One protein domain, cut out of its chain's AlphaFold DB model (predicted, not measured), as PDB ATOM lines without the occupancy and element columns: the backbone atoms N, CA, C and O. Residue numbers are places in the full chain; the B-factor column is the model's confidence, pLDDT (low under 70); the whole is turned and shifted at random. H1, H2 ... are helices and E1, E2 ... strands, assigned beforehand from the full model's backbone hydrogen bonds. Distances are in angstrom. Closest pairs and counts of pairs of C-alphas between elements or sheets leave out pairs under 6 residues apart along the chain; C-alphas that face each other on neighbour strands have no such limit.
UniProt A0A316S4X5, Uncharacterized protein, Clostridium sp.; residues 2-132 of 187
ATOM      1  N   LYS A   2      58.150  80.293  57.955       61.84
ATOM      2  CA  LYS A   2      56.988  79.348  57.901       61.84
ATOM      3  C   LYS A   2      55.972  79.493  59.054       61.84
ATOM      4  O   LYS A   2      54.780  79.520  58.780       61.84
ATOM      5  N   CYS A   3      56.432  79.643  60.301       72.19
ATOM      6  CA  CYS A   3      55.544  79.814  61.463       72.19
ATOM      7  C   CYS A   3      54.794  81.160  61.425       72.19
ATOM      8  O   CYS A   3      53.568  81.189  61.465       72.19
ATOM      9  N   THR A   4      55.518  82.269  61.236       86.00
ATOM     10  CA  THR A   4      54.948  83.630  61.196       86.00
ATOM     11  C   THR A   4      53.952  83.824  60.049       86.00
ATOM     12  O   THR A   4      52.916  84.455  60.235       86.00
ATOM     13  N   TRP A   5      54.218  83.254  58.867       92.25
ATOM     14  CA  TRP A   5      53.306  83.333  57.718       92.25
ATOM     15  C   TRP A   5      51.991  82.582  57.960       92.25
ATOM     16  O   TRP A   5      50.906  83.104  57.698       92.25
ATOM     17  N   GLN A   6      52.069  81.368  58.507       93.62
ATOM     18  CA  GLN A   6      50.884  80.575  58.839       93.62
ATOM     19  C   GLN A   6      50.026  81.268  59.907       93.62
ATOM     20  O   GLN A   6      48.809  81.348  59.772       93.62
ATOM     21  N   GLU A   7      50.651  81.847  60.932       95.12
ATOM     22  CA  GLU A   7      49.929  82.611  61.954       95.12
ATOM     23  C   GLU A   7      49.295  83.893  61.400       95.12
ATOM     24  O   GLU A   7      48.150  84.213  61.732       95.12
ATOM     25  N   PHE A   8      50.009  84.612  60.529       96.19
ATOM     26  CA  PHE A   8      49.500  85.805  59.860       96.19
ATOM     27  C   PHE A   8      48.256  85.494  59.018       96.19
ATOM     28  O   PHE A   8      47.221  86.147  59.174       96.19
ATOM     29  N   THR A   9      48.334  84.468  58.166       96.75
ATOM     30  CA  THR A   9      47.219  84.044  57.302       96.75
ATOM     31  C   THR A   9      46.010  83.591  58.121       96.75
ATOM     32  O   THR A   9      44.880  83.976  57.813       96.75
ATOM     33  N   GLU A  10      46.224  82.870  59.225       97.00
ATOM     34  CA  GLU A  10      45.142  82.457  60.118       97.00
ATOM     35  C   GLU A  10      44.492  83.649  60.837       97.00
ATOM     36  O   GLU A  10      43.264  83.767  60.871       97.00
ATOM     37  N   LYS A  11      45.277  84.603  61.357       97.44
ATOM     38  CA  LYS A  11      44.718  85.835  61.940       97.44
ATOM     39  C   LYS A  11      43.953  86.658  60.912       97.44
ATOM     40  O   LYS A  11      42.916  87.233  61.251       97.44
ATOM     41  N   LEU A  12      44.418  86.699  59.667       97.94
ATOM     42  CA  LEU A  12      43.731  87.405  58.592       97.94
ATOM     43  C   LEU A  12      42.384  86.746  58.270       97.94
ATOM     44  O   LEU A  12      41.371  87.437  58.130       97.94
ATOM     45  N   ARG A  13      42.340  85.411  58.263       97.94
ATOM     46  CA  ARG A  13      41.107  84.628  58.127       97.94
ATOM     47  C   ARG A  13      40.122  84.910  59.266       97.94
ATOM     48  O   ARG A  13      38.933  85.113  59.014       97.94
ATOM     49  N   ILE A  14      40.599  84.979  60.513       97.69
ATOM     50  CA  ILE A  14      39.776  85.358  61.677       97.69
ATOM     51  C   ILE A  14      39.258  86.794  61.530       97.69
ATOM     52  O   ILE A  14      38.081  87.056  61.776       97.69
ATOM     53  N   TYR A  15      40.110  87.727  61.100       98.06
ATOM     54  CA  TYR A  15      39.727  89.121  60.882       98.06
ATOM     55  C   TYR A  15      38.619  89.244  59.838       98.06
ATOM     56  O   TYR A  15      37.607  89.900  60.099       98.06
ATOM     57  N   ARG A  16      38.765  88.556  58.700       97.94
ATOM     58  CA  ARG A  16      37.736  88.454  57.662       97.94
ATOM     59  C   ARG A  16      36.422  87.929  58.234       97.94
ATOM     60  O   ARG A  16      35.395  88.590  58.104       97.94
ATOM     61  N   LYS A  17      36.461  86.800  58.948       97.62
ATOM     62  CA  LYS A  17      35.264  86.200  59.553       97.62
ATOM     63  C   LYS A  17      34.559  87.174  60.501       97.62
ATOM     64  O   LYS A  17      33.337  87.286  60.454       97.62
ATOM     65  N   ASN A  18      35.302  87.906  61.327       96.56
ATOM     66  CA  ASN A  18      34.722  88.922  62.205       96.56
ATOM     67  C   ASN A  18      34.024  90.028  61.403       96.56
ATOM     68  O   ASN A  18      32.904  90.405  61.733       96.56
ATOM     69  N   ARG A  19      34.667  90.525  60.340       96.94
ATOM     70  CA  ARG A  19      34.147  91.590  59.469       96.94
ATOM     71  C   ARG A  19      32.889  91.195  58.695       96.94
ATOM     72  O   ARG A  19      32.045  92.057  58.480       96.94
ATOM     73  N   GLU A  20      32.781  89.935  58.283       96.50
ATOM     74  CA  GLU A  20      31.635  89.408  57.528       96.50
ATOM     75  C   GLU A  20      30.436  89.072  58.428       96.50
ATOM     76  O   GLU A  20      29.297  89.198  57.993       96.50
ATOM     77  N   ASN A  21      30.677  88.658  59.680       97.31
ATOM     78  CA  ASN A  21      29.627  88.104  60.546       97.31
ATOM     79  C   ASN A  21      29.187  89.024  61.696       97.31
ATOM     80  O   ASN A  21      28.181  88.739  62.340       97.31
ATOM     81  N   VAL A  22      29.926  90.098  61.991       96.12
ATOM     82  CA  VAL A  22      29.613  91.013  63.101       96.12
ATOM     83  C   VAL A  22      29.592  92.458  62.595       96.12
ATOM     84  O   VAL A  22      30.569  92.901  61.981       96.12
ATOM     85  N   PRO A  23      28.530  93.237  62.882       96.75
ATOM     86  CA  PRO A  23      28.483  94.648  62.524       96.75
ATOM     87  C   PRO A  23      29.705  95.407  63.047       96.75
ATOM     88  O   PRO A  23      30.120  95.257  64.199       96.75
ATOM     89  N   LEU A  24      30.266  96.290  62.216       94.00
ATOM     90  CA  LEU A  24      31.479  97.032  62.572       94.00
ATOM     91  C   LEU A  24      31.332  97.832  63.874       94.00
ATOM     92  O   LEU A  24      32.297  97.971  64.624       94.00
ATOM     93  N   GLN A  25      30.139  98.358  64.146       96.44
ATOM     94  CA  GLN A  25      29.870  99.088  65.379       96.44
ATOM     95  C   GLN A  25      30.025  98.192  66.614       96.44
ATOM     96  O   GLN A  25      30.653  98.610  67.583       96.44
ATOM     97  N   GLU A  26      29.538  96.949  66.570       97.25
ATOM     98  CA  GLU A  26      29.704  95.985  67.662       97.25
ATOM     99  C   GLU A  26      31.166  95.563  67.831       97.25
ATOM    100  O   GLU A  26      31.668  95.515  68.958       97.25
ATOM    101  N   LEU A  27      31.886  95.342  66.723       95.88
ATOM    102  CA  LEU A  27      33.327  95.060  66.753       95.88
ATOM    103  C   LEU A  27      34.119  96.179  67.435       95.88
ATOM    104  O   LEU A  27      35.055  95.902  68.179       95.88
ATOM    105  N   LYS A  28      33.734  97.439  67.205       93.44
ATOM    106  CA  LYS A  28      34.396  98.623  67.774       93.44
ATOM    107  C   LYS A  28      33.911  99.014  69.169       93.44
ATOM    108  O   LYS A  28      34.498  99.915  69.759       93.44
ATOM    109  N   THR A  29      32.875  98.366  69.701       96.12
ATOM    110  CA  THR A  29      32.309  98.676  71.024       96.12
ATOM    111  C   THR A  29      32.339  97.445  71.925       96.12
ATOM    112  O   THR A  29      33.297  97.255  72.670       96.12
ATOM    113  N   LYS A  30      31.343  96.562  71.810       96.19
ATOM    114  CA  LYS A  30      31.190  95.339  72.611       96.19
ATOM    115  C   LYS A  30      32.414  94.421  72.538       96.19
ATOM    116  O   LYS A  30      32.823  93.872  73.556       96.19
ATOM    117  N   TYR A  31      33.023  94.287  71.356       96.12
ATOM    118  CA  TYR A  31      34.189  93.421  71.126       96.12
ATOM    119  C   TYR A  31      35.506  94.192  70.926       96.12
ATOM    120  O   TYR A  31      36.500  93.608  70.482       96.12
ATOM    121  N   ALA A  32      35.547  95.480  71.294       96.12
ATOM    122  CA  ALA A  32      36.647  96.393  70.972       96.12
ATOM    123  C   ALA A  32      38.027  95.860  71.375       96.12
ATOM    124  O   ALA A  32      38.965  95.910  70.585       96.12
ATOM    125  N   LYS A  33      38.157  95.302  72.586       96.75
ATOM    126  CA  LYS A  33      39.442  94.798  73.099       96.75
ATOM    127  C   LYS A  33      40.026  93.699  72.205       96.75
ATOM    128  O   LYS A  33      41.192  93.774  71.826       96.75
ATOM    129  N   GLY A  34      39.220  92.691  71.865       96.38
ATOM    130  CA  GLY A  34      39.655  91.566  71.035       96.38
ATOM    131  C   GLY A  34      39.901  91.983  69.586       96.38
ATOM    132  O   GLY A  34      40.921  91.622  69.004       96.38
ATOM    133  N   TYR A  35      39.006  92.800  69.029       96.88
ATOM    134  CA  TYR A  35      39.125  93.287  67.657       96.88
ATOM    135  C   TYR A  35      40.348  94.196  67.464       96.88
ATOM    136  O   TYR A  35      41.124  93.987  66.533       96.88
ATOM    137  N   ASN A  36      40.579  95.152  68.368       96.94
ATOM    138  CA  ASN A  36      41.738  96.044  68.295       96.94
ATOM    139  C   ASN A  36      43.051  95.282  68.495       96.94
ATOM    140  O   ASN A  36      44.024  95.566  67.798       96.94
ATOM    141  N   LYS A  37      43.073  94.279  69.386       97.31
ATOM    142  CA  LYS A  37      44.231  93.390  69.527       97.31
ATOM    143  C   LYS A  37      44.513  92.636  68.228       97.31
ATOM    144  O   LYS A  37      45.651  92.636  67.784       97.31
ATOM    145  N   LEU A  38      43.495  92.059  67.590       97.75
ATOM    146  CA  LEU A  38      43.660  91.352  66.317       97.75
ATOM    147  C   LEU A  38      44.220  92.263  65.213       97.75
ATOM    148  O   LEU A  38      45.118  91.854  64.485       97.75
ATOM    149  N   VAL A  39      43.723  93.499  65.109       97.62
ATOM    150  CA  VAL A  39      44.240  94.490  64.148       97.62
ATOM    151  C   VAL A  39      45.698  94.845  64.446       97.62
ATOM    152  O   VAL A  39      46.507  94.903  63.523       97.62
ATOM    153  N   SER A  40      46.045  95.061  65.716       97.50
ATOM    154  CA  SER A  40      47.422  95.348  66.132       97.50
ATOM    155  C   SER A  40      48.364  94.183  65.828       97.50
ATOM    156  O   SER A  40      49.429  94.397  65.256       97.50
ATOM    157  N   ASP A  41      47.958  92.958  66.173       97.19
ATOM    158  CA  ASP A  41      48.727  91.744  65.902       97.19
ATOM    159  C   ASP A  41      48.964  91.591  64.383       97.19
ATOM    160  O   ASP A  41      50.076  91.280  63.966       97.19
ATOM    161  N   LEU A  42      47.955  91.871  63.544       97.94
ATOM    162  CA  LEU A  42      48.090  91.834  62.081       97.94
ATOM    163  C   LEU A  42      49.102  92.853  61.548       97.94
ATOM    164  O   LEU A  42      49.890  92.511  60.673       97.94
ATOM    165  N   TYR A  43      49.122  94.082  62.073       97.50
ATOM    166  CA  TYR A  43      50.135  95.070  61.681       97.50
ATOM    167  C   TYR A  43      51.550  94.638  62.070       97.50
ATOM    168  O   TYR A  43      52.471  94.787  61.266       97.50
ATOM    169  N   GLN A  44      51.723  94.105  63.281       96.44
ATOM    170  CA  GLN A  44      53.024  93.631  63.747       96.44
ATOM    171  C   GLN A  44      53.519  92.459  62.891       96.44
ATOM    172  O   GLN A  44      54.624  92.514  62.356       96.44
ATOM    173  N   MET A  45      52.677  91.444  62.694       96.69
ATOM    174  CA  MET A  45      53.018  90.279  61.878       96.69
ATOM    175  C   MET A  45      53.274  90.663  60.419       96.69
ATOM    176  O   MET A  45      54.215  90.157  59.821       96.69
ATOM    177  N   ALA A  46      52.505  91.598  59.850       96.56
ATOM    178  CA  ALA A  46      52.768  92.107  58.506       96.56
ATOM    179  C   ALA A  46      54.166  92.740  58.403       96.56
ATOM    180  O   ALA A  46      54.872  92.497  57.429       96.56
ATOM    181  N   ALA A  47      54.596  93.517  59.402       95.62
ATOM    182  CA  ALA A  47      55.933  94.111  59.418       95.62
ATOM    183  C   ALA A  47      57.051  93.057  59.532       95.62
ATOM    184  O   ALA A  47      58.100  93.203  58.905       95.62
ATOM    185  N   GLU A  48      56.831  91.995  60.309       95.38
ATOM    186  CA  GLU A  48      57.754  90.860  60.423       95.38
ATOM    187  C   GLU A  48      57.845  90.077  59.107       95.38
ATOM    188  O   GLU A  48      58.945  89.848  58.608       95.38
ATOM    189  N   VAL A  49      56.703  89.758  58.486       96.12
ATOM    190  CA  VAL A  49      56.643  89.092  57.175       96.12
ATOM    191  C   VAL A  49      57.352  89.922  56.109       96.12
ATOM    192  O   VAL A  49      58.152  89.378  55.355       96.12
ATOM    193  N   LEU A  50      57.109  91.234  56.053       96.31
ATOM    194  CA  LEU A  50      57.783  92.115  55.097       96.31
ATOM    195  C   LEU A  50      59.301  92.066  55.269       96.31
ATOM    196  O   LEU A  50      60.015  91.950  54.279       96.31
ATOM    197  N   ARG A  51      59.804  92.101  56.506       94.56
ATOM    198  CA  ARG A  51      61.245  92.013  56.774       94.56
ATOM    199  C   ARG A  51      61.840  90.687  56.296       94.56
ATOM    200  O   ARG A  51      62.875  90.706  55.634       94.56
ATOM    201  N   ASP A  52      61.182  89.571  56.609       94.06
ATOM    202  CA  ASP A  52      61.599  88.230  56.180       94.06
ATOM    203  C   ASP A  52      61.627  88.124  54.646       94.06
ATOM    204  O   ASP A  52      62.587  87.610  54.077       94.06
ATOM    205  N   VAL A  53      60.591  88.634  53.973       95.94
ATOM    206  CA  VAL A  53      60.448  88.568  52.512       95.94
ATOM    207  C   VAL A  53      61.486  89.434  51.809       95.94
ATOM    208  O   VAL A  53      62.139  88.958  50.887       95.94
ATOM    209  N   ILE A  54      61.674  90.682  52.248       97.19
ATOM    210  CA  ILE A  54      62.616  91.622  51.620       97.19
ATOM    211  C   ILE A  54      64.025  91.031  51.593       97.19
ATOM    212  O   ILE A  54      64.665  91.045  50.544       97.19
ATOM    213  N   CYS A  55      64.473  90.469  52.717       95.62
ATOM    214  CA  CYS A  55      65.826  89.939  52.880       95.62
ATOM    215  C   CYS A  55      65.959  88.447  52.530       95.62
ATOM    216  O   CYS A  55      67.019  87.860  52.759       95.62
ATOM    217  N   SER A  56      64.901  87.810  52.023       94.69
ATOM    218  CA  SER A  56      64.911  86.379  51.715       94.69
ATOM    219  C   SER A  56      66.052  86.029  50.755       94.69
ATOM    220  O   SER A  56      66.299  86.742  49.786       94.69
ATOM    221  N   GLY A  57      66.779  84.949  51.049       94.19
ATOM    222  CA  GLY A  57      67.902  84.476  50.232       94.19
ATOM    223  C   GLY A  57      69.176  85.326  50.306       94.19
ATOM    224  O   GLY A  57      70.164  84.970  49.677       94.19
ATOM    225  N   MET A  58      69.202  86.436  51.053       96.75
ATOM    226  CA  MET A  58      70.382  87.303  51.128       96.75
ATOM    227  C   MET A  58      71.354  86.817  52.207       96.75
ATOM    228  O   MET A  58      71.108  86.959  53.406       96.75
ATOM    229  N   TYR A  59      72.494  86.276  51.787       96.12
ATOM    230  CA  TYR A  59      73.599  85.893  52.667       96.12
ATOM    231  C   TYR A  59      74.627  87.017  52.793       96.12
ATOM    232  O   TYR A  59      74.968  87.664  51.805       96.12
ATOM    233  N   THR A  60      75.173  87.221  53.992       96.12
ATOM    234  CA  THR A  60      76.249  88.197  54.241       96.12
ATOM    235  C   THR A  60      77.321  87.607  55.144       96.12
ATOM    236  O   THR A  60      76.988  86.875  56.077       96.12
ATOM    237  N   MET A  61      78.578  87.995  54.948       94.00
ATOM    238  CA  MET A  61      79.669  87.673  55.869       94.00
ATOM    239  C   MET A  61      79.630  88.585  57.090       94.00
ATOM    240  O   MET A  61      79.510  89.801  56.971       94.00
ATOM    241  N   THR A  62      79.778  88.025  58.290       91.19
ATOM    242  CA  THR A  62      79.720  88.809  59.533       91.19
ATOM    243  C   THR A  62      80.851  89.832  59.658       91.19
ATOM    244  O   THR A  62      80.640  90.858  60.302       91.19
ATOM    245  N   CYS A  63      82.001  89.588  59.020       93.06
ATOM    246  CA  CYS A  63      83.156  90.488  59.005       93.06
ATOM    247  C   CYS A  63      82.988  91.726  58.104       93.06
ATOM    248  O   CYS A  63      83.644  92.734  58.365       93.06
ATOM    249  N   ASP A  64      82.079  91.704  57.123       94.44
ATOM    250  CA  ASP A  64      81.827  92.804  56.175       94.44
ATOM    251  C   ASP A  64      80.996  93.929  56.817       94.44
ATOM    252  O   ASP A  64      79.865  94.219  56.427       94.44
ATOM    253  N   THR A  65      81.497  94.527  57.895       94.44
ATOM    254  CA  THR A  65      80.686  95.441  58.718       94.44
ATOM    255  C   THR A  65      80.268  96.693  57.939       94.44
ATOM    256  O   THR A  65      79.124  97.134  58.060       94.44
ATOM    257  N   ALA A  66      81.168  97.254  57.122       96.31
ATOM    258  CA  ALA A  66      80.892  98.449  56.328       96.31
ATOM    259  C   ALA A  66      79.941  98.142  55.162       96.31
ATOM    260  O   ALA A  66      78.940  98.836  54.991       96.31
ATOM    261  N   GLU A  67      80.189  97.066  54.419       96.19
ATOM    262  CA  GLU A  67      79.374  96.684  53.265       96.19
ATOM    263  C   GLU A  67      77.984  96.193  53.683       96.19
ATOM    264  O   GLU A  67      77.005  96.452  52.987       96.19
ATOM    265  N   ARG A  68      77.847  95.546  54.849       95.50
ATOM    266  CA  ARG A  68      76.530  95.203  55.417       95.50
ATOM    267  C   ARG A  68      75.727  96.439  55.786       95.50
ATOM    268  O   ARG A  68      74.509  96.434  55.616       95.50
ATOM    269  N   LYS A  69      76.390  97.483  56.291       97.12
ATOM    270  CA  LYS A  69      75.735  98.765  56.553       97.12
ATOM    271  C   LYS A  69      75.284  99.411  55.245       97.12
ATOM    272  O   LYS A  69      74.123  99.781  55.142       97.12
ATOM    273  N   GLU A  70      76.155  99.466  54.240       97.31
ATOM    274  CA  GLU A  70      75.806  99.997  52.919       97.31
ATOM    275  C   GLU A  70      74.640  99.227  52.280       97.31
ATOM    276  O   GLU A  70      73.689  99.831  51.789       97.31
ATOM    277  N   LEU A  71      74.660  97.892  52.341       97.75
ATOM    278  CA  LEU A  71      73.561  97.048  51.877       97.75
ATOM    279  C   LEU A  71      72.249  97.397  52.591       97.75
ATOM    280  O   LEU A  71      71.228  97.595  51.932       97.75
ATOM    281  N   ALA A  72      72.272  97.507  53.922       97.44
ATOM    282  CA  ALA A  72      71.096  97.878  54.702       97.44
ATOM    283  C   ALA A  72      70.582  99.282  54.340       97.44
ATOM    284  O   ALA A  72      69.377  99.464  54.178       97.44
ATOM    285  N   ASP A  73      71.479 100.254  54.155       98.38
ATOM    286  CA  ASP A  73      71.128 101.621  53.764       98.38
ATOM    287  C   ASP A  73      70.456 101.644  52.381       98.38
ATOM    288  O   ASP A  73      69.420 102.288  52.207       98.38
ATOM    289  N   ARG A  74      70.968 100.875  51.413       98.31
ATOM    290  CA  ARG A  74      70.373 100.757  50.070       98.31
ATOM    291  C   ARG A  74      69.011 100.061  50.092       98.31
ATOM    292  O   ARG A  74      68.096 100.495  49.397       98.31
ATOM    293  N   ILE A  75      68.841  99.022  50.914       98.38
ATOM    294  CA  ILE A  75      67.533  98.376  51.117       98.38
ATOM    295  C   ILE A  75      66.538  99.366  51.739       98.38
ATOM    296  O   ILE A  75      65.400  99.462  51.280       98.38
ATOM    297  N   ASN A  76      66.956 100.142  52.740       98.25
ATOM    298  CA  ASN A  76      66.097 101.145  53.372       98.25
ATOM    299  C   ASN A  76      65.687 102.254  52.394       98.25
ATOM    300  O   ASN A  76      64.520 102.632  52.379       98.25
ATOM    301  N   GLN A  77      66.593 102.710  51.524       98.44
ATOM    302  CA  GLN A  77      66.270 103.683  50.471       98.44
ATOM    303  C   GLN A  77      65.179 103.173  49.521       98.44
ATOM    304  O   GLN A  77      64.258 103.919  49.191       98.44
ATOM    305  N   ILE A  78      65.240 101.900  49.118       98.31
ATOM    306  CA  ILE A  78      64.198 101.261  48.298       98.31
ATOM    307  C   ILE A  78      62.866 101.249  49.051       98.31
ATOM    308  O   ILE A  78      61.841 101.664  48.512       98.31
ATOM    309  N   ILE A  79      62.879 100.809  50.312       97.94
ATOM    310  CA  ILE A  79      61.680 100.763  51.154       97.94
ATOM    311  C   ILE A  79      61.054 102.155  51.287       97.94
ATOM    312  O   ILE A  79      59.835 102.287  51.192       97.94
ATOM    313  N   ASP A  80      61.859 103.187  51.521       98.38
ATOM    314  CA  ASP A  80      61.367 104.550  51.709       98.38
ATOM    315  C   ASP A  80      60.841 105.155  50.401       98.38
ATOM    316  O   ASP A  80      59.768 105.758  50.409       98.38
ATOM    317  N   SER A  81      61.497 104.892  49.268       98.12
ATOM    318  CA  SER A  81      60.985 105.263  47.942       98.12
ATOM    319  C   SER A  81      59.619 104.626  47.657       98.12
ATOM    320  O   SER A  81      58.694 105.297  47.203       98.12
ATOM    321  N   GLU A  82      59.442 103.341  47.966       97.94
ATOM    322  CA  GLU A  82      58.160 102.656  47.759       97.94
ATOM    323  C   GLU A  82      57.081 103.109  48.754       97.94
ATOM    324  O   GLU A  82      55.891 103.155  48.422       97.94
ATOM    325  N   LYS A  83      57.464 103.494  49.979       96.25
ATOM    326  CA  LYS A  83      56.545 104.145  50.928       96.25
ATOM    327  C   LYS A  83      56.023 105.465  50.370       96.25
ATOM    328  O   LYS A  83      54.809 105.668  50.413       96.25
ATOM    329  N   GLU A  84      56.904 106.316  49.844       97.50
ATOM    330  CA  GLU A  84      56.552 107.581  49.180       97.50
ATOM    331  C   GLU A  84      55.635 107.333  47.970       97.50
ATOM    332  O   GLU A  84      54.631 108.022  47.795       97.50
ATOM    333  N   ALA A  85      55.898 106.272  47.197       97.12
ATOM    334  CA  ALA A  85      55.057 105.840  46.076       97.12
ATOM    335  C   ALA A  85      53.698 105.238  46.498       97.12
ATOM    336  O   ALA A  85      52.828 105.002  45.658       97.12
ATOM    337  N   GLY A  86      53.474 105.014  47.796       97.38
ATOM    338  CA  GLY A  86      52.182 104.603  48.340       97.38
ATOM    339  C   GLY A  86      51.995 103.099  48.547       97.38
ATOM    340  O   GLY A  86      50.860 102.679  48.803       97.38
ATOM    341  N   ILE A  87      53.063 102.289  48.549       97.56
ATOM    342  CA  ILE A  87      52.983 100.825  48.739       97.56
ATOM    343  C   ILE A  87      52.202 100.429  50.002       97.56
ATOM    344  O   ILE A  87      51.454  99.451  50.022       97.56
ATOM    345  N   GLY A  88      52.289 101.234  51.067       97.19
ATOM    346  CA  GLY A  88      51.564 100.984  52.312       97.19
ATOM    347  C   GLY A  88      50.041 100.984  52.137       97.19
ATOM    348  O   GLY A  88      49.339 100.277  52.861       97.19
ATOM    349  N   LYS A  89      49.503 101.754  51.181       97.94
ATOM    350  CA  LYS A  89      48.070 101.745  50.851       97.94
ATOM    351  C   LYS A  89      47.681 100.444  50.154       97.94
ATOM    352  O   LYS A  89      46.650  99.879  50.510       97.94
ATOM    353  N   GLU A  90      48.502  99.973  49.221       98.31
ATOM    354  CA  GLU A  90      48.279  98.729  48.476       98.31
ATOM    355  C   GLU A  90      48.325  97.508  49.402       98.31
ATOM    356  O   GLU A  90      47.382  96.718  49.426       98.31
ATOM    357  N   LEU A  91      49.345  97.417  50.261       98.19
ATOM    358  CA  LEU A  91      49.478  96.338  51.247       98.19
ATOM    359  C   LEU A  91      48.300  96.311  52.233       98.19
ATOM    360  O   LEU A  91      47.721  95.256  52.498       98.19
ATOM    361  N   ARG A  92      47.884  97.477  52.753       97.75
ATOM    362  CA  ARG A  92      46.700  97.567  53.628       97.75
ATOM    363  C   ARG A  92      45.412  97.209  52.900       97.75
ATOM    364  O   ARG A  92      44.495  96.698  53.536       97.75
ATOM    365  N   GLN A  93      45.311  97.509  51.610       98.31
ATOM    366  CA  GLN A  93      44.155  97.143  50.803       98.31
ATOM    367  C   GLN A  93      44.081  95.623  50.610       98.31
ATOM    368  O   GLN A  93      43.039  95.050  50.931       98.31
ATOM    369  N   ALA A  94      45.177  94.979  50.198       98.31
ATOM    370  CA  ALA A  94      45.254  93.523  50.077       98.31
ATOM    371  C   ALA A  94      44.866  92.830  51.397       98.31
ATOM    372  O   ALA A  94      43.997  91.963  51.424       98.31
ATOM    373  N   MET A  95      45.411  93.304  52.521       97.06
ATOM    374  CA  MET A  95      45.130  92.731  53.837       97.06
ATOM    375  C   MET A  95      43.707  93.049  54.343       97.06
ATOM    376  O   MET A  95      42.907  92.150  54.572       97.06
ATOM    377  N   PHE A  96      43.339  94.316  54.542       97.06
ATOM    378  CA  PHE A  96      42.124  94.658  55.306       97.06
ATOM    379  C   PHE A  96      40.849  94.824  54.477       97.06
ATOM    380  O   PHE A  96      39.763  94.900  55.063       97.06
ATOM    381  N   LYS A  97      40.960  94.919  53.148       96.75
ATOM    382  CA  LYS A  97      39.798  95.040  52.257       96.75
ATOM    383  C   LYS A  97      39.568  93.781  51.438       96.75
ATOM    384  O   LYS A  97      38.423  93.380  51.283       96.75
ATOM    385  N   GLU A  98      40.640  93.194  50.924       97.94
ATOM    386  CA  GLU A  98      40.559  92.041  50.022       97.94
ATOM    387  C   GLU A  98      40.787  90.714  50.757       97.94
ATOM    388  O   GLU A  98      40.372  89.668  50.267       97.94
ATOM    389  N   TYR A  99      41.352  90.762  51.971       97.25
ATOM    390  CA  TYR A  99      41.657  89.587  52.792       97.25
ATOM    391  C   TYR A  99      42.547  88.571  52.068       97.25
ATOM    392  O   TYR A  99      42.424  87.367  52.295       97.25
ATOM    393  N   ASP A 100      43.426  89.068  51.199       98.12
ATOM    394  CA  ASP A 100      44.238  88.270  50.291       98.12
ATOM    395  C   ASP A 100      45.714  88.314  50.729       98.12
ATOM    396  O   ASP A 100      46.421  89.295  50.453       98.12
ATOM    397  N   PRO A 101      46.186  87.287  51.459       96.44
ATOM    398  CA  PRO A 101      47.579  87.220  51.870       96.44
ATOM    399  C   PRO A 101      48.517  87.008  50.674       96.44
ATOM    400  O   PRO A 101      49.588  87.606  50.647       96.44
ATOM    401  N   GLU A 102      48.123  86.241  49.659       97.19
ATOM    402  CA  GLU A 102      48.978  85.983  48.494       97.19
ATOM    403  C   GLU A 102      49.205  87.263  47.689       97.19
ATOM    404  O   GLU A 102      50.333  87.562  47.298       97.19
ATOM    405  N   LYS A 103      48.174  88.103  47.535       98.12
ATOM    406  CA  LYS A 103      48.336  89.436  46.943       98.12
ATOM    407  C   LYS A 103      49.230  90.343  47.784       98.12
ATOM    408  O   LYS A 103      50.057  91.063  47.227       98.12
ATOM    409  N   PHE A 104      49.093  90.320  49.112       98.31
ATOM    410  CA  PHE A 104      49.996  91.053  50.006       98.31
ATOM    411  C   PHE A 104      51.458  90.630  49.786       98.31
ATOM    412  O   PHE A 104      52.332  91.489  49.657       98.31
ATOM    413  N   LEU A 105      51.712  89.322  49.688       97.06
ATOM    414  CA  LEU A 105      53.043  88.774  49.438       97.06
ATOM    415  C   LEU A 105      53.551  89.131  48.038       97.06
ATOM    416  O   LEU A 105      54.695  89.549  47.905       97.06
ATOM    417  N   GLY A 106      52.698  89.047  47.015       97.62
ATOM    418  CA  GLY A 106      53.027  89.427  45.641       97.62
ATOM    419  C   GLY A 106      53.489  90.880  45.531       97.62
ATOM    420  O   GLY A 106      54.547  91.137  44.963       97.62
ATOM    421  N   ILE A 107      52.768  91.816  46.166       98.31
ATOM    422  CA  ILE A 107      53.159  93.235  46.227       98.31
ATOM    423  C   ILE A 107      54.529  93.388  46.902       98.31
ATOM    424  O   ILE A 107      55.396  94.095  46.391       98.31
ATOM    425  N   ALA A 108      54.742  92.724  48.043       97.94
ATOM    426  CA  ALA A 108      56.010  92.785  48.765       97.94
ATOM    427  C   ALA A 108      57.178  92.215  47.943       97.94
ATOM    428  O   ALA A 108      58.266  92.793  47.928       97.94
ATOM    429  N   VAL A 109      56.956  91.106  47.236       97.19
ATOM    430  CA  VAL A 109      57.967  90.483  46.378       97.19
ATOM    431  C   VAL A 109      58.311  91.400  45.211       97.19
ATOM    432  O   VAL A 109      59.481  91.702  44.989       97.19
ATOM    433  N   GLU A 110      57.303  91.863  44.480       96.62
ATOM    434  CA  GLU A 110      57.487  92.650  43.264       96.62
ATOM    435  C   GLU A 110      58.118  94.012  43.542       96.62
ATOM    436  O   GLU A 110      59.060  94.396  42.850       96.62
ATOM    437  N   LYS A 111      57.622  94.726  44.555       97.56
ATOM    438  CA  LYS A 111      57.999  96.122  44.801       97.56
ATOM    439  C   LYS A 111      59.125  96.295  45.810       97.56
ATOM    440  O   LYS A 111      59.785  97.321  45.784       97.56
ATOM    441  N   LEU A 112      59.375  95.322  46.691       98.06
ATOM    442  CA  LEU A 112      60.418  95.454  47.716       98.06
ATOM    443  C   LEU A 112      61.532  94.422  47.550       98.06
ATOM    444  O   LEU A 112      62.685  94.809  47.376       98.06
ATOM    445  N   HIS A 113      61.211  93.125  47.576       97.69
ATOM    446  CA  HIS A 113      62.234  92.076  47.515       97.69
ATOM    447  C   HIS A 113      63.005  92.101  46.194       97.69
ATOM    448  O   HIS A 113      64.227  92.136  46.222       97.69
ATOM    449  N   MET A 114      62.328  92.133  45.042       96.81
ATOM    450  CA  MET A 114      62.997  92.107  43.736       96.81
ATOM    451  C   MET A 114      63.915  93.329  43.536       96.81
ATOM    452  O   MET A 114      65.078  93.141  43.170       96.81
ATOM    453  N   PRO A 115      63.493  94.576  43.828       97.38
ATOM    454  CA  PRO A 115      64.412  95.710  43.847       97.38
ATOM    455  C   PRO A 115      65.559  95.541  44.846       97.38
ATOM    456  O   PRO A 115      66.709  95.771  44.479       97.38
ATOM    457  N   ALA A 116      65.298  95.085  46.075       98.38
ATOM    458  CA  ALA A 116      66.352  94.844  47.060       98.38
ATOM    459  C   ALA A 116      67.356  93.777  46.583       98.38
ATOM    460  O   ALA A 116      68.560  93.953  46.745       98.38
ATOM    461  N   TRP A 117      66.885  92.720  45.925       97.94
ATOM    462  CA  TRP A 117      67.683  91.629  45.369       97.94
ATOM    463  C   TRP A 117      68.619  92.111  44.258       97.94
ATOM    464  O   TRP A 117      69.837  91.973  44.361       97.94
ATOM    465  N   TYR A 118      68.070  92.751  43.226       97.38
ATOM    466  CA  TYR A 118      68.847  93.141  42.047       97.38
ATOM    467  C   TYR A 118      69.604  94.457  42.218       97.38
ATOM    468  O   TYR A 118      70.718  94.605  41.720       97.38
ATOM    469  N   GLN A 119      69.005  95.437  42.893       96.56
ATOM    470  CA  GLN A 119      69.589  96.770  42.998       96.56
ATOM    471  C   GLN A 119      70.530  96.850  44.195       96.56
ATOM    472  O   GLN A 119      71.641  97.350  44.035       96.56
ATOM    473  N   ALA A 120      70.135  96.345  45.371       98.00
ATOM    474  CA  ALA A 120      70.932  96.465  46.594       98.00
ATOM    475  C   ALA A 120      71.892  95.280  46.808       98.00
ATOM    476  O   ALA A 120      73.095  95.496  46.966       98.00
ATOM    477  N   TYR A 121      71.379  94.048  46.777       98.50
ATOM    478  CA  TYR A 121      72.128  92.846  47.142       98.50
ATOM    479  C   TYR A 121      73.082  92.362  46.047       98.50
ATOM    480  O   TYR A 121      74.218  92.010  46.359       98.50
ATOM    481  N   ALA A 122      72.690  92.403  44.772       98.25
ATOM    482  CA  ALA A 122      73.537  91.894  43.695       98.25
ATOM    483  C   ALA A 122      74.926  92.551  43.593       98.25
ATOM    484  O   ALA A 122      75.905  91.817  43.444       98.25
ATOM    485  N   PRO A 123      75.079  93.880  43.766       97.88
ATOM    486  CA  PRO A 123      76.404  94.489  43.849       97.88
ATOM    487  C   PRO A 123      77.264  93.911  44.975       97.88
ATOM    488  O   PRO A 123      78.428  93.608  44.737       97.88
ATOM    489  N   TYR A 124      76.691  93.691  46.165       98.12
ATOM    490  CA  TYR A 124      77.393  93.042  47.273       98.12
ATOM    491  C   TYR A 124      77.774  91.596  46.920       98.12
ATOM    492  O   TYR A 124      78.941  91.228  47.041       98.12
ATOM    493  N   TRP A 125      76.825  90.802  46.415       98.06
ATOM    494  CA  TRP A 125      77.027  89.408  46.004       98.06
ATOM    495  C   TRP A 125      78.178  89.239  45.005       98.06
ATOM    496  O   TRP A 125      79.069  88.413  45.209       98.06
ATOM    497  N   VAL A 126      78.206  90.061  43.952       98.00
ATOM    498  CA  VAL A 126      79.227  89.985  42.898       98.00
ATOM    499  C   VAL A 126      80.629  90.261  43.450       98.00
ATOM    500  O   VAL A 126      81.580  89.625  43.005       98.00
ATOM    501  N   THR A 127      80.786  91.115  44.473       97.00
ATOM    502  CA  THR A 127      82.105  91.317  45.120       97.00
ATOM    503  C   THR A 127      82.647  90.064  45.810       97.00
ATOM    504  O   THR A 127      83.852  89.958  46.050       97.00
ATOM    505  N   LYS A 128      81.769  89.112  46.141       97.44
ATOM    506  CA  LYS A 128      82.119  87.843  46.788       97.44
ATOM    507  C   LYS A 128      82.345  86.719  45.778       97.44
ATOM    508  O   LYS A 128      82.776  85.639  46.170       97.44
ATOM    509  N   CYS A 129      82.107  86.975  44.491       97.75
ATOM    510  CA  CYS A 129      82.347  86.032  43.408       97.75
ATOM    511  C   CYS A 129      83.766  86.191  42.845       97.75
ATOM    512  O   CYS A 129      84.203  87.292  42.512       97.75
ATOM    513  N   LYS A 130      84.504  85.085  42.718       96.50
ATOM    514  CA  LYS A 130      85.905  85.066  42.273       96.50
ATOM    515  C   LYS A 130      86.153  83.926  41.297       96.50
ATOM    516  O   LYS A 130      85.713  82.798  41.520       96.50
ATOM    517  N   LYS A 131      86.908  84.209  40.234       95.81
ATOM    518  CA  LYS A 131      87.394  83.188  39.299       95.81
ATOM    519  C   LYS A 131      88.648  82.530  39.872       95.81
ATOM    520  O   LYS A 131      89.633  83.210  40.148       95.81
ATOM    521  N   GLY A 132      88.588  81.219  40.081       90.94
ATOM    522  CA  GLY A 132      89.725  80.417  40.519       90.94
ATOM    523  C   GLY A 132      90.760  80.222  39.410       90.94
ATOM    524  O   GLY A 132      90.510  80.508  38.238       90.94
TER     525      GLY A 132
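AT A GLANCE: This is residues 2 to 132 of the 187 residues of an uncharacterized protein of Clostridium sp. (UniProt A0A316S4X5). This is a loose rod of helices made of two overlapping halves: H1 and H3, running opposite ways with the short H2 at their turn, form one end, and H4 with the second part of H6 forms the other. Between them H5 folds back into the first part of H6 as a helical hairpin, and the end of H3 meets H6 there. H2 and the short strand E1 lie toward opposite ends of the rod. The printed part has 131 residues, with six named helices followed by one named strand, and is mostly helix. The radius of gyration of the C-alphas is 18.3 A and the spans are 66 by 29 by 22 A.

HOW THE PARTS SIT: H1, residues 2 to 21, touches H3, residues 32 to 54, closest at the C-alphas of Phe 8 and Met 45, 6.0 A apart; they run opposite ways at a steep tilt of 37 degrees, only just past shallow. H2, residues 24 to 28, touches H3 only at the corner, closest at C-alphas 27 and 35, 6.1 A apart. With residues 50 to 54 alone, H3 touches H6, residues 101 to 127; the closest C-alphas are those of Ile 54 and His 113, 4.1 A apart. H4, residues 65 to 84, touches H6 with C-alphas 75 and 116 at 5.5 A, opposite ways at a steep tilt of 36 degrees, only just past shallow. H5, residues 87 to 98, and H6 are a hairpin, closest at C-alphas 94 and 104, 5.3 A apart, at a shallow tilt of 30 degrees. H1 and H4 are apart. Every O i to N i+4 pair is within hydrogen-bond range in H1, H2, H3 and H4; in H5 7 of 8 are, and in H6 17 of 23.

IN THESE COORDINATES: H1 begins with C-alpha 2 at (56.988, 79.348, 57.901) and is 28.8 A long. H2 measures 6.2 A, H3 32.7 A, H4 28.6 A and H5 15.3 A. H6, the longest helix at 27 residues, measures 35.4 A and has a kink of 40 degrees near residue 116. E1, residues 129 to 131, is 7.1 A long, ends with C-alpha 131 at (87.394, 83.188, 39.299) and pairs with no named strand.

THE WHOLE: The two C-alphas farthest apart, those of Lys 30 and Gly 132, are 68.4 A apart. The printed part has no cut. The link from H3 to H4, 10 residues, is short; the other links are tight. The mean pLDDT of the printed part is 96.3, and residue 2 alone is under 70.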